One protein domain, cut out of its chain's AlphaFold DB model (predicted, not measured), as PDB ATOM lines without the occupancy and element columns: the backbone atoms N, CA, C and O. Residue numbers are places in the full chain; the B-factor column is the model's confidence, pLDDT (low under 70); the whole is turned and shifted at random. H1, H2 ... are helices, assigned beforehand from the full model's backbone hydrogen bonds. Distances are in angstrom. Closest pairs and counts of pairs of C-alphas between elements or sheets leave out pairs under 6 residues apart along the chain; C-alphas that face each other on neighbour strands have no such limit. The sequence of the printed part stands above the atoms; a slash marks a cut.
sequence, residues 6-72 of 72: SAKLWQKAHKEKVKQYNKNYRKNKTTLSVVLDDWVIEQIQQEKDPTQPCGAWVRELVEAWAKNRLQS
ATOM      1  N   SER A   6     182.763  51.025  25.536       62.62
ATOM      2  CA  SER A   6     182.593  49.724  24.885       62.62
ATOM      3  C   SER A   6     182.620  48.552  25.878       62.62
ATOM      4  O   SER A   6     181.811  47.629  25.785       62.62
ATOM      5  N   ALA A   7     183.497  48.598  26.889       60.75
ATOM      6  CA  ALA A   7     183.578  47.566  27.925       60.75
ATOM      7  C   ALA A   7     182.375  47.605  28.883       60.75
ATOM      8  O   ALA A   7     181.933  46.560  29.372       60.75
ATOM      9  N   LYS A   8     181.817  48.797  29.138       62.69
ATOM     10  CA  LYS A   8     180.592  48.958  29.940       62.69
ATOM     11  C   LYS A   8     179.367  48.421  29.196       62.69
ATOM     12  O   LYS A   8     178.555  47.721  29.801       62.69
ATOM     13  N   LEU A   9     179.259  48.685  27.892       64.69
ATOM     14  CA  LEU A   9     178.187  48.166  27.033       64.69
ATOM     15  C   LEU A   9     178.233  46.635  26.918       64.69
ATOM     16  O   LEU A   9     177.204  45.978  27.082       64.69
ATOM     17  N   TRP A  10     179.424  46.051  26.758       64.44
ATOM     18  CA  TRP A  10     179.587  44.595  26.708       64.44
ATOM     19  C   TRP A  10     179.170  43.904  28.016       64.44
ATOM     20  O   TRP A  10     178.436  42.913  27.987       64.44
ATOM     21  N   GLN A  11     179.558  44.460  29.171       59.88
ATOM     22  CA  GLN A  11     179.146  43.955  30.491       59.88
ATOM     23  C   GLN A  11     177.632  44.072  30.718       59.88
ATOM     24  O   GLN A  11     177.042  43.215  31.379       59.88
ATOM     25  N   LYS A  12     176.992  45.109  30.163       62.28
ATOM     26  CA  LYS A  12     175.541  45.326  30.264       62.28
ATOM     27  C   LYS A  12     174.749  44.334  29.403       62.28
ATOM     28  O   LYS A  12     173.687  43.896  29.841       62.28
ATOM     29  N   ALA A  13     175.284  43.953  28.241       70.00
ATOM     30  CA  ALA A  13     174.699  42.957  27.342       70.00
ATOM     31  C   ALA A  13     174.917  41.504  27.816       70.00
ATOM     32  O   ALA A  13     174.066  40.652  27.593       70.00
ATOM     33  N   HIS A  14     176.015  41.221  28.528       67.19
ATOM     34  CA  HIS A  14     176.388  39.871  28.977       67.19
ATOM     35  C   HIS A  14     176.397  39.729  30.508       67.19
ATOM     36  O   HIS A  14     177.313  39.136  31.088       67.19
ATOM     37  N   LYS A  15     175.365  40.257  31.182       63.78
ATOM     38  CA  LYS A  15     175.239  40.220  32.655       63.78
ATOM     39  C   LYS A  15     175.416  38.819  33.240       63.78
ATOM     40  O   LYS A  15     176.025  38.667  34.299       63.78
ATOM     41  N   GLU A  16     174.909  37.800  32.554       69.44
ATOM     42  CA  GLU A  16     174.956  36.417  33.023       69.44
ATOM     43  C   GLU A  16     176.387  35.859  33.041       69.44
ATOM     44  O   GLU A  16     176.822  35.319  34.059       69.44
ATOM     45  N   LYS A  17     177.179  36.125  31.991       68.56
ATOM     46  CA  LYS A  17     178.604  35.752  31.931       68.56
ATOM     47  C   LYS A  17     179.436  36.483  32.988       68.56
ATOM     48  O   LYS A  17     180.297  35.874  33.618       68.56
ATOM     49  N   VAL A  18     179.151  37.764  33.247       66.50
ATOM     50  CA  VAL A  18     179.820  38.538  34.313       66.50
ATOM     51  C   VAL A  18     179.489  37.971  35.699       66.50
ATOM     52  O   VAL A  18     180.374  37.827  36.545       66.50
ATOM     53  N   LYS A  19     178.227  37.593  35.934       67.56
ATOM     54  CA  LYS A  19     177.792  36.954  37.184       67.56
ATOM     55  C   LYS A  19     178.481  35.603  37.386       67.56
ATOM     56  O   LYS A  19     178.942  35.322  38.491       67.56
ATOM     57  N   GLN A  20     178.602  34.801  36.329       67.50
ATOM     58  CA  GLN A  20     179.297  33.512  36.353       67.50
ATOM     59  C   GLN A  20     180.798  33.671  36.630       67.50
ATOM     60  O   GLN A  20     181.336  32.973  37.487       67.50
ATOM     61  N   TYR A  21     181.454  34.639  35.986       64.62
ATOM     62  CA  TYR A  21     182.860  34.965  36.232       64.62
ATOM     63  C   TYR A  21     183.102  35.380  37.690       64.62
ATOM     64  O   TYR A  21     183.973  34.826  38.357       64.62
ATOM     65  N   ASN A  22     182.275  36.285  38.226       64.81
ATOM     66  CA  ASN A  22     182.371  36.713  39.623       64.81
ATOM     67  C   ASN A  22     182.105  35.563  40.603       64.81
ATOM     68  O   ASN A  22     182.787  35.454  41.623       64.81
ATOM     69  N   LYS A  23     181.138  34.688  40.295       66.12
ATOM     70  CA  LYS A  23     180.837  33.496  41.100       66.12
ATOM     71  C   LYS A  23     182.021  32.527  41.114       66.12
ATOM     72  O   LYS A  23     182.394  32.049  42.179       66.12
ATOM     73  N   ASN A  24     182.648  32.293  39.964       69.44
ATOM     74  CA  ASN A  24     183.815  31.418  39.848       69.44
ATOM     75  C   ASN A  24     185.046  32.007  40.545       69.44
ATOM     76  O   ASN A  24     185.721  31.297  41.281       69.44
ATOM     77  N   TYR A  25     185.293  33.311  40.396       63.41
ATOM     78  CA  TYR A  25     186.396  34.000  41.071       63.41
ATOM     79  C   TYR A  25     186.298  33.916  42.603       63.41
ATOM     80  O   TYR A  25     187.321  33.852  43.282       63.41
ATOM     81  N   ARG A  26     185.074  33.895  43.150       67.19
ATOM     82  CA  ARG A  26     184.805  33.812  44.595       67.19
ATOM     83  C   ARG A  26     184.675  32.386  45.134       67.19
ATOM     84  O   ARG A  26     184.689  32.220  46.346       67.19
ATOM     85  N   LYS A  27     184.558  31.367  44.273       69.94
ATOM     86  CA  LYS A  27     184.184  29.993  44.667       69.94
ATOM     87  C   LYS A  27     185.110  29.378  45.727       69.94
ATOM     88  O   LYS A  27     184.634  28.593  46.534       69.94
ATOM     89  N   ASN A  28     186.378  29.792  45.766       77.06
ATOM     90  CA  ASN A  28     187.376  29.335  46.739       77.06
ATOM     91  C   ASN A  28     188.054  30.506  47.476       77.06
ATOM     92  O   ASN A  28     189.213  30.402  47.866       77.06
ATOM     93  N   LYS A  29     187.383  31.661  47.586       81.25
ATOM     94  CA  LYS A  29     187.950  32.855  48.229       81.25
ATOM     95  C   LYS A  29     187.042  33.346  49.343       81.25
ATOM     96  O   LYS A  29     185.857  33.580  49.121       81.25
ATOM     97  N   THR A  30     187.628  33.583  50.507       83.31
ATOM     98  CA  THR A  30     186.956  34.252  51.623       83.31
ATOM     99  C   THR A  30     187.075  35.762  51.452       83.31
ATOM    100  O   THR A  30     188.135  36.275  51.100       83.31
ATOM    101  N   THR A  31     185.973  36.481  51.670       84.38
ATOM    102  CA  THR A  31     185.985  37.949  51.729       84.38
ATOM    103  C   THR A  31     186.085  38.372  53.187       84.38
ATOM    104  O   THR A  31     185.284  37.929  54.004       84.38
ATOM    105  N   LEU A  32     187.055  39.228  53.494       83.56
ATOM    106  CA  LEU A  32     187.259  39.813  54.814       83.56
ATOM    107  C   LEU A  32     187.136  41.332  54.691       83.56
ATOM    108  O   LEU A  32     187.565  41.904  53.689       83.56
ATOM    109  N   SER A  33     186.539  41.966  55.695       89.44
ATOM    110  CA  SER A  33     186.531  43.424  55.841       89.44
ATOM    111  C   SER A  33     187.335  43.765  57.084       89.44
ATOM    112  O   SER A  33     187.107  43.173  58.136       89.44
ATOM    113  N   VAL A  34     188.281  44.687  56.949       87.44
ATOM    114  CA  VAL A  34     189.140  45.148  58.040       87.44
ATOM    115  C   VAL A  34     189.028  46.659  58.140       87.44
ATOM    116  O   VAL A  34     188.935  47.344  57.121       87.44
ATOM    117  N   VAL A  35     189.007  47.159  59.369       92.06
ATOM    118  CA  VAL A  35     189.106  48.587  59.667       92.06
ATOM    119  C   VAL A  35     190.546  48.832  60.086       92.06
ATOM    120  O   VAL A  35     191.055  48.126  60.954       92.06
ATOM    121  N   LEU A  36     191.208  49.769  59.417       91.06
ATOM    122  CA  LEU A  36     192.586  50.160  59.688       91.06
ATOM    123  C   LEU A  36     192.587  51.632  60.082       91.06
ATOM    124  O   LEU A  36     191.815  52.407  59.518       91.06
ATOM    125  N   ASP A  37     193.452  51.994  61.022       95.75
ATOM    126  CA  ASP A  37     193.673  53.392  61.371       95.75
ATOM    127  C   ASP A  37     194.266  54.168  60.189       95.75
ATOM    128  O   ASP A  37     194.986  53.610  59.353       95.75
ATOM    129  N   ASP A  38     194.013  55.477  60.152       94.19
ATOM    130  CA  ASP A  38     194.495  56.354  59.081       94.19
ATOM    131  C   ASP A  38     196.021  56.303  58.939       94.19
ATOM    132  O   ASP A  38     196.528  56.173  57.824       94.19
ATOM    133  N   TRP A  39     196.753  56.275  60.059       95.62
ATOM    134  CA  TRP A  39     198.218  56.212  60.042       95.62
ATOM    135  C   TRP A  39     198.741  54.953  59.334       95.62
ATOM    136  O   TRP A  39     199.778  54.994  58.674       95.62
ATOM    137  N   VAL A  40     198.013  53.832  59.414       92.81
ATOM    138  CA  VAL A  40     198.372  52.595  58.707       92.81
ATOM    139  C   VAL A  40     198.182  52.788  57.208       92.81
ATOM    140  O   VAL A  40     199.037  52.388  56.422       92.81
ATOM    141  N   ILE A  41     197.084  53.422  56.791       92.56
ATOM    142  CA  ILE A  41     196.827  53.716  55.376       92.56
ATOM    143  C   ILE A  41     197.905  54.638  54.802       92.56
ATOM    144  O   ILE A  41     198.334  54.421  53.669       92.56
ATOM    145  N   GLU A  42     198.373  55.619  55.572       93.75
ATOM    146  CA  GLU A  42     199.469  56.502  55.164       93.75
ATOM    147  C   GLU A  42     200.765  55.726  54.911       93.75
ATOM    148  O   GLU A  42     201.387  55.915  53.866       93.75
ATOM    149  N   GLN A  43     201.134  54.798  55.802       93.38
ATOM    150  CA  GLN A  43     202.302  53.931  55.589       93.38
ATOM    151  C   GLN A  43     202.133  53.067  54.333       93.38
ATOM    152  O   GLN A  43     203.007  53.038  53.469       93.38
ATOM    153  N   ILE A  44     200.958  52.453  54.160       92.38
ATOM    154  CA  ILE A  44     200.655  51.638  52.975       92.38
ATOM    155  C   ILE A  44     200.813  52.455  51.688       92.38
ATOM    156  O   ILE A  44     201.316  51.939  50.693       92.38
ATOM    157  N   GLN A  45     200.383  53.718  51.674       90.88
ATOM    158  CA  GLN A  45     200.498  54.579  50.494       90.88
ATOM    159  C   GLN A  45     201.944  54.949  50.140       90.88
ATOM    160  O   GLN A  45     202.204  55.205  48.966       90.88
ATOM    161  N   GLN A  46     202.855  54.962  51.116       92.75
ATOM    162  CA  GLN A  46     204.280  55.224  50.897       92.75
ATOM    163  C   GLN A  46     205.012  54.008  50.315       92.75
ATOM    164  O   GLN A  46     205.929  54.175  49.515       92.75
ATOM    165  N   GLU A  47     204.604  52.795  50.695       90.94
ATOM    166  CA  GLU A  47     205.268  51.555  50.274       90.94
ATOM    167  C   GLU A  47     204.681  50.940  48.998       90.94
ATOM    168  O   GLU A  47     205.394  50.301  48.219       90.94
ATOM    169  N   LYS A  48     203.369  51.078  48.781       92.25
ATOM    170  CA  LYS A  48     202.702  50.463  47.631       92.25
ATOM    171  C   LYS A  48     203.059  51.176  46.327       92.25
ATOM    172  O   LYS A  48     203.271  52.387  46.286       92.25
ATOM    173  N   ASP A  49     202.935  50.455  45.216       88.31
ATOM    174  CA  ASP A  49     202.959  51.099  43.907       88.31
ATOM    175  C   ASP A  49     201.770  52.088  43.757       88.31
ATOM    176  O   ASP A  49     200.626  51.765  44.129       88.31
ATOM    177  N   PRO A  50     201.975  53.302  43.208       88.19
ATOM    178  CA  PRO A  50     200.913  54.299  43.068       88.19
ATOM    179  C   PRO A  50     199.721  53.808  42.238       88.19
ATOM    180  O   PRO A  50     198.578  54.181  42.513       88.19
ATOM    181  N   THR A  51     199.964  52.944  41.250       90.88
ATOM    182  CA  THR A  51     198.932  52.396  40.359       90.88
ATOM    183  C   THR A  51     198.166  51.236  40.993       90.88
ATOM    184  O   THR A  51     197.079  50.873  40.527       90.88
ATOM    185  N   GLN A  52     198.691  50.683  42.086       90.94
ATOM    186  CA  GLN A  52     198.121  49.533  42.756       90.94
ATOM    187  C   GLN A  52     197.028  49.922  43.770       90.94
ATOM    188  O   GLN A  52     197.236  50.798  44.619       90.94
ATOM    189  N   PRO A  53     195.853  49.261  43.747       91.12
ATOM    190  CA  PRO A  53     194.833  49.433  44.782       91.12
ATOM    191  C   PRO A  53     195.298  48.898  46.145       91.12
ATOM    192  O   PRO A  53     195.806  47.780  46.212       91.12
ATOM    193  N   CYS A  54     195.023  49.616  47.244       89.38
ATOM    194  CA  CYS A  54     195.425  49.189  48.597       89.38
ATOM    195  C   CYS A  54     194.953  47.770  48.946       89.38
ATOM    196  O   CYS A  54     195.722  46.970  49.463       89.38
ATOM    197  N   GLY A  55     193.711  47.413  48.602       88.62
ATOM    198  CA  GLY A  55     193.194  46.066  48.869       88.62
ATOM    199  C   GLY A  55     193.931  44.955  48.110       88.62
ATOM    200  O   GLY A  55     193.999  43.829  48.597       88.62
ATOM    201  N   ALA A  56     194.495  45.253  46.934       88.75
ATOM    202  CA  ALA A  56     195.325  44.296  46.205       88.75
ATOM    203  C   ALA A  56     196.674  44.105  46.911       88.75
ATOM    204  O   ALA A  56     197.068  42.966  47.140       88.75
ATOM    205  N   TRP A  57     197.302  45.202  47.335       93.12
ATOM    206  CA  TRP A  57     198.574  45.187  48.058       93.12
ATOM    207  C   TRP A  57     198.476  44.438  49.399       93.12
ATOM    208  O   TRP A  57     199.245  43.516  49.660       93.12
ATOM    209  N   VAL A  58     197.449  44.731  50.212       92.06
ATOM    210  CA  VAL A  58     197.212  44.027  51.491       92.06
ATOM    211  C   VAL A  58     197.007  42.529  51.266       92.06
ATOM    212  O   VAL A  58     197.539  41.704  52.007       92.06
ATOM    213  N   ARG A  59     196.257  42.153  50.222       90.81
ATOM    214  CA  ARG A  59     196.055  40.742  49.881       90.81
ATOM    215  C   ARG A  59     197.380  40.047  49.571       90.81
ATOM    216  O   ARG A  59     197.578  38.930  50.039       90.81
ATOM    217  N   GLU A  60     198.253  40.669  48.784       92.31
ATOM    218  CA  GLU A  60     199.543  40.076  48.417       92.31
ATOM    219  C   GLU A  60     200.435  39.848  49.634       92.31
ATOM    220  O   GLU A  60     201.038  38.783  49.744       92.31
ATOM    221  N   LEU A  61     200.449  40.781  50.589       91.88
ATOM    222  CA  LEU A  61     201.195  40.610  51.835       91.88
ATOM    223  C   LEU A  61     200.666  39.461  52.686       91.88
ATOM    224  O   LEU A  61     201.450  38.654  53.183       91.88
ATOM    225  N   VAL A  62     199.344  39.347  52.829       92.00
ATOM    226  CA  VAL A  62     198.728  38.241  53.576       92.00
ATOM    227  C   VAL A  62     199.004  36.898  52.889       92.00
ATOM    228  O   VAL A  62     199.336  35.920  53.558       92.00
ATOM    229  N   GLU A  63     198.922  36.838  51.555       91.69
ATOM    230  CA  GLU A  63     199.257  35.631  50.787       91.69
ATOM    231  C   GLU A  63     200.754  35.280  50.896       91.69
ATOM    232  O   GLU A  63     201.091  34.103  51.019       91.69
ATOM    233  N   ALA A  64     201.653  36.269  50.886       92.44
ATOM    234  CA  ALA A  64     203.091  36.065  51.056       92.44
ATOM    235  C   ALA A  64     203.437  35.567  52.466       92.44
ATOM    236  O   ALA A  64     204.163  34.583  52.612       92.44
ATOM    237  N   TRP A  65     202.860  36.180  53.503       93.75
ATOM    238  CA  TRP A  65     202.990  35.723  54.887       93.75
ATOM    239  C   TRP A  65     202.545  34.263  55.049       93.75
ATOM    240  O   TRP A  65     203.274  33.455  55.629       93.75
ATOM    241  N   ALA A  66     201.385  33.902  54.488       91.38
ATOM    242  CA  ALA A  66     200.859  32.543  54.572       91.38
ATOM    243  C   ALA A  66     201.760  31.530  53.846       91.38
ATOM    244  O   ALA A  66     202.011  30.446  54.367       91.38
ATOM    245  N   LYS A  67     202.289  31.888  52.666       92.19
ATOM    246  CA  LYS A  67     203.242  31.045  51.923       92.19
ATOM    247  C   LYS A  67     204.524  30.803  52.716       92.19
ATOM    248  O   LYS A  67     204.938  29.654  52.829       92.19
ATOM    249  N   ASN A  68     205.102  31.850  53.303       92.56
ATOM    250  CA  ASN A  68     206.321  31.734  54.107       92.56
ATOM    251  C   ASN A  68     206.109  30.833  55.334       92.56
ATOM    252  O   ASN A  68     206.971  30.025  55.668       92.56
ATOM    253  N   ARG A  69     204.936  30.924  55.975       90.12
ATOM    254  CA  ARG A  69     204.562  30.071  57.115       90.12
ATOM    255  C   ARG A  69     204.375  28.601  56.757       90.12
ATOM    256  O   ARG A  69     204.611  27.765  57.611       90.12
ATOM    257  N   LEU A  70     203.937  28.292  55.539       81.38
ATOM    258  CA  LEU A  70     203.767  26.912  55.072       81.38
ATOM    259  C   LEU A  70     205.084  26.258  54.628       81.38
ATOM    260  O   LEU A  70     205.125  25.046  54.447       81.38
ATOM    261  N   GLN A  71     206.130  27.056  54.407       67.00
ATOM    262  CA  GLN A  71     207.462  26.594  54.010       67.00
ATOM    263  C   GLN A  71     208.444  26.471  55.188       67.00
ATOM    264  O   GLN A  71     209.559  25.997  54.977       67.00
ATOM    265  N   SER A  72     208.049  26.910  56.390       53.41
ATOM    266  CA  SER A  72     208.816  26.799  57.645       53.41
ATOM    267  C   SER A  72     208.286  25.655  58.498       53.41
ATOM    268  O   SER A  72     209.112  24.990  59.154       53.41
TER     269      SER A  72
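This is residues 6 to 72 of the 72 residues of an uncharacterized protein of Tolypothrix bouteillei VB521301 (UniProt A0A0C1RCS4). Two loose L-shaped corners of helices, H1 with H2 and H3 with H4, are joined by a long link and stay apart from each other. The printed part has 67 residues with four named helices, H1 to H4 along the chain, and no named strand: all helix. It is only just extended, close to loose, with a radius of gyration of the C-alphas of 16.5 A and spans of 43 by 30 by 21 A.

H1, residues 6 to 13, and H2, residues 15 to 26, are close but not clearly touching, about perpendicular at 83 degrees; their closest C-alphas, of Gln 11 and Val 18, are 6.7 A apart. H3, residues 38 to 47, and H4, residues 54 to 70, are close but not clearly touching, about perpendicular at 78 degrees; their closest C-alphas, of Ile 44 and Cys 54, are 7.2 A apart. H2 is apart from H3 and H4. In H1, H2, H3 and H4 every O i to N i+4 pair is within hydrogen-bond range.

H1 begins at C-alpha 6 (182.593, 49.724, 24.885) and spans 10.7 A, H2 16.6 A, H3 14.7 A. H4 spans 24.7 A, ending at C-alpha 70 (203.767, 26.912, 55.072).

The farthest C-alphas, of Ala 13 and Ser 72, are 48.4 A apart. The printed part has no cut; the link from H2 to H3 is long. Model pLDDT is under 70 at residues 6 to 12, 14 to 27 and 71 to 72.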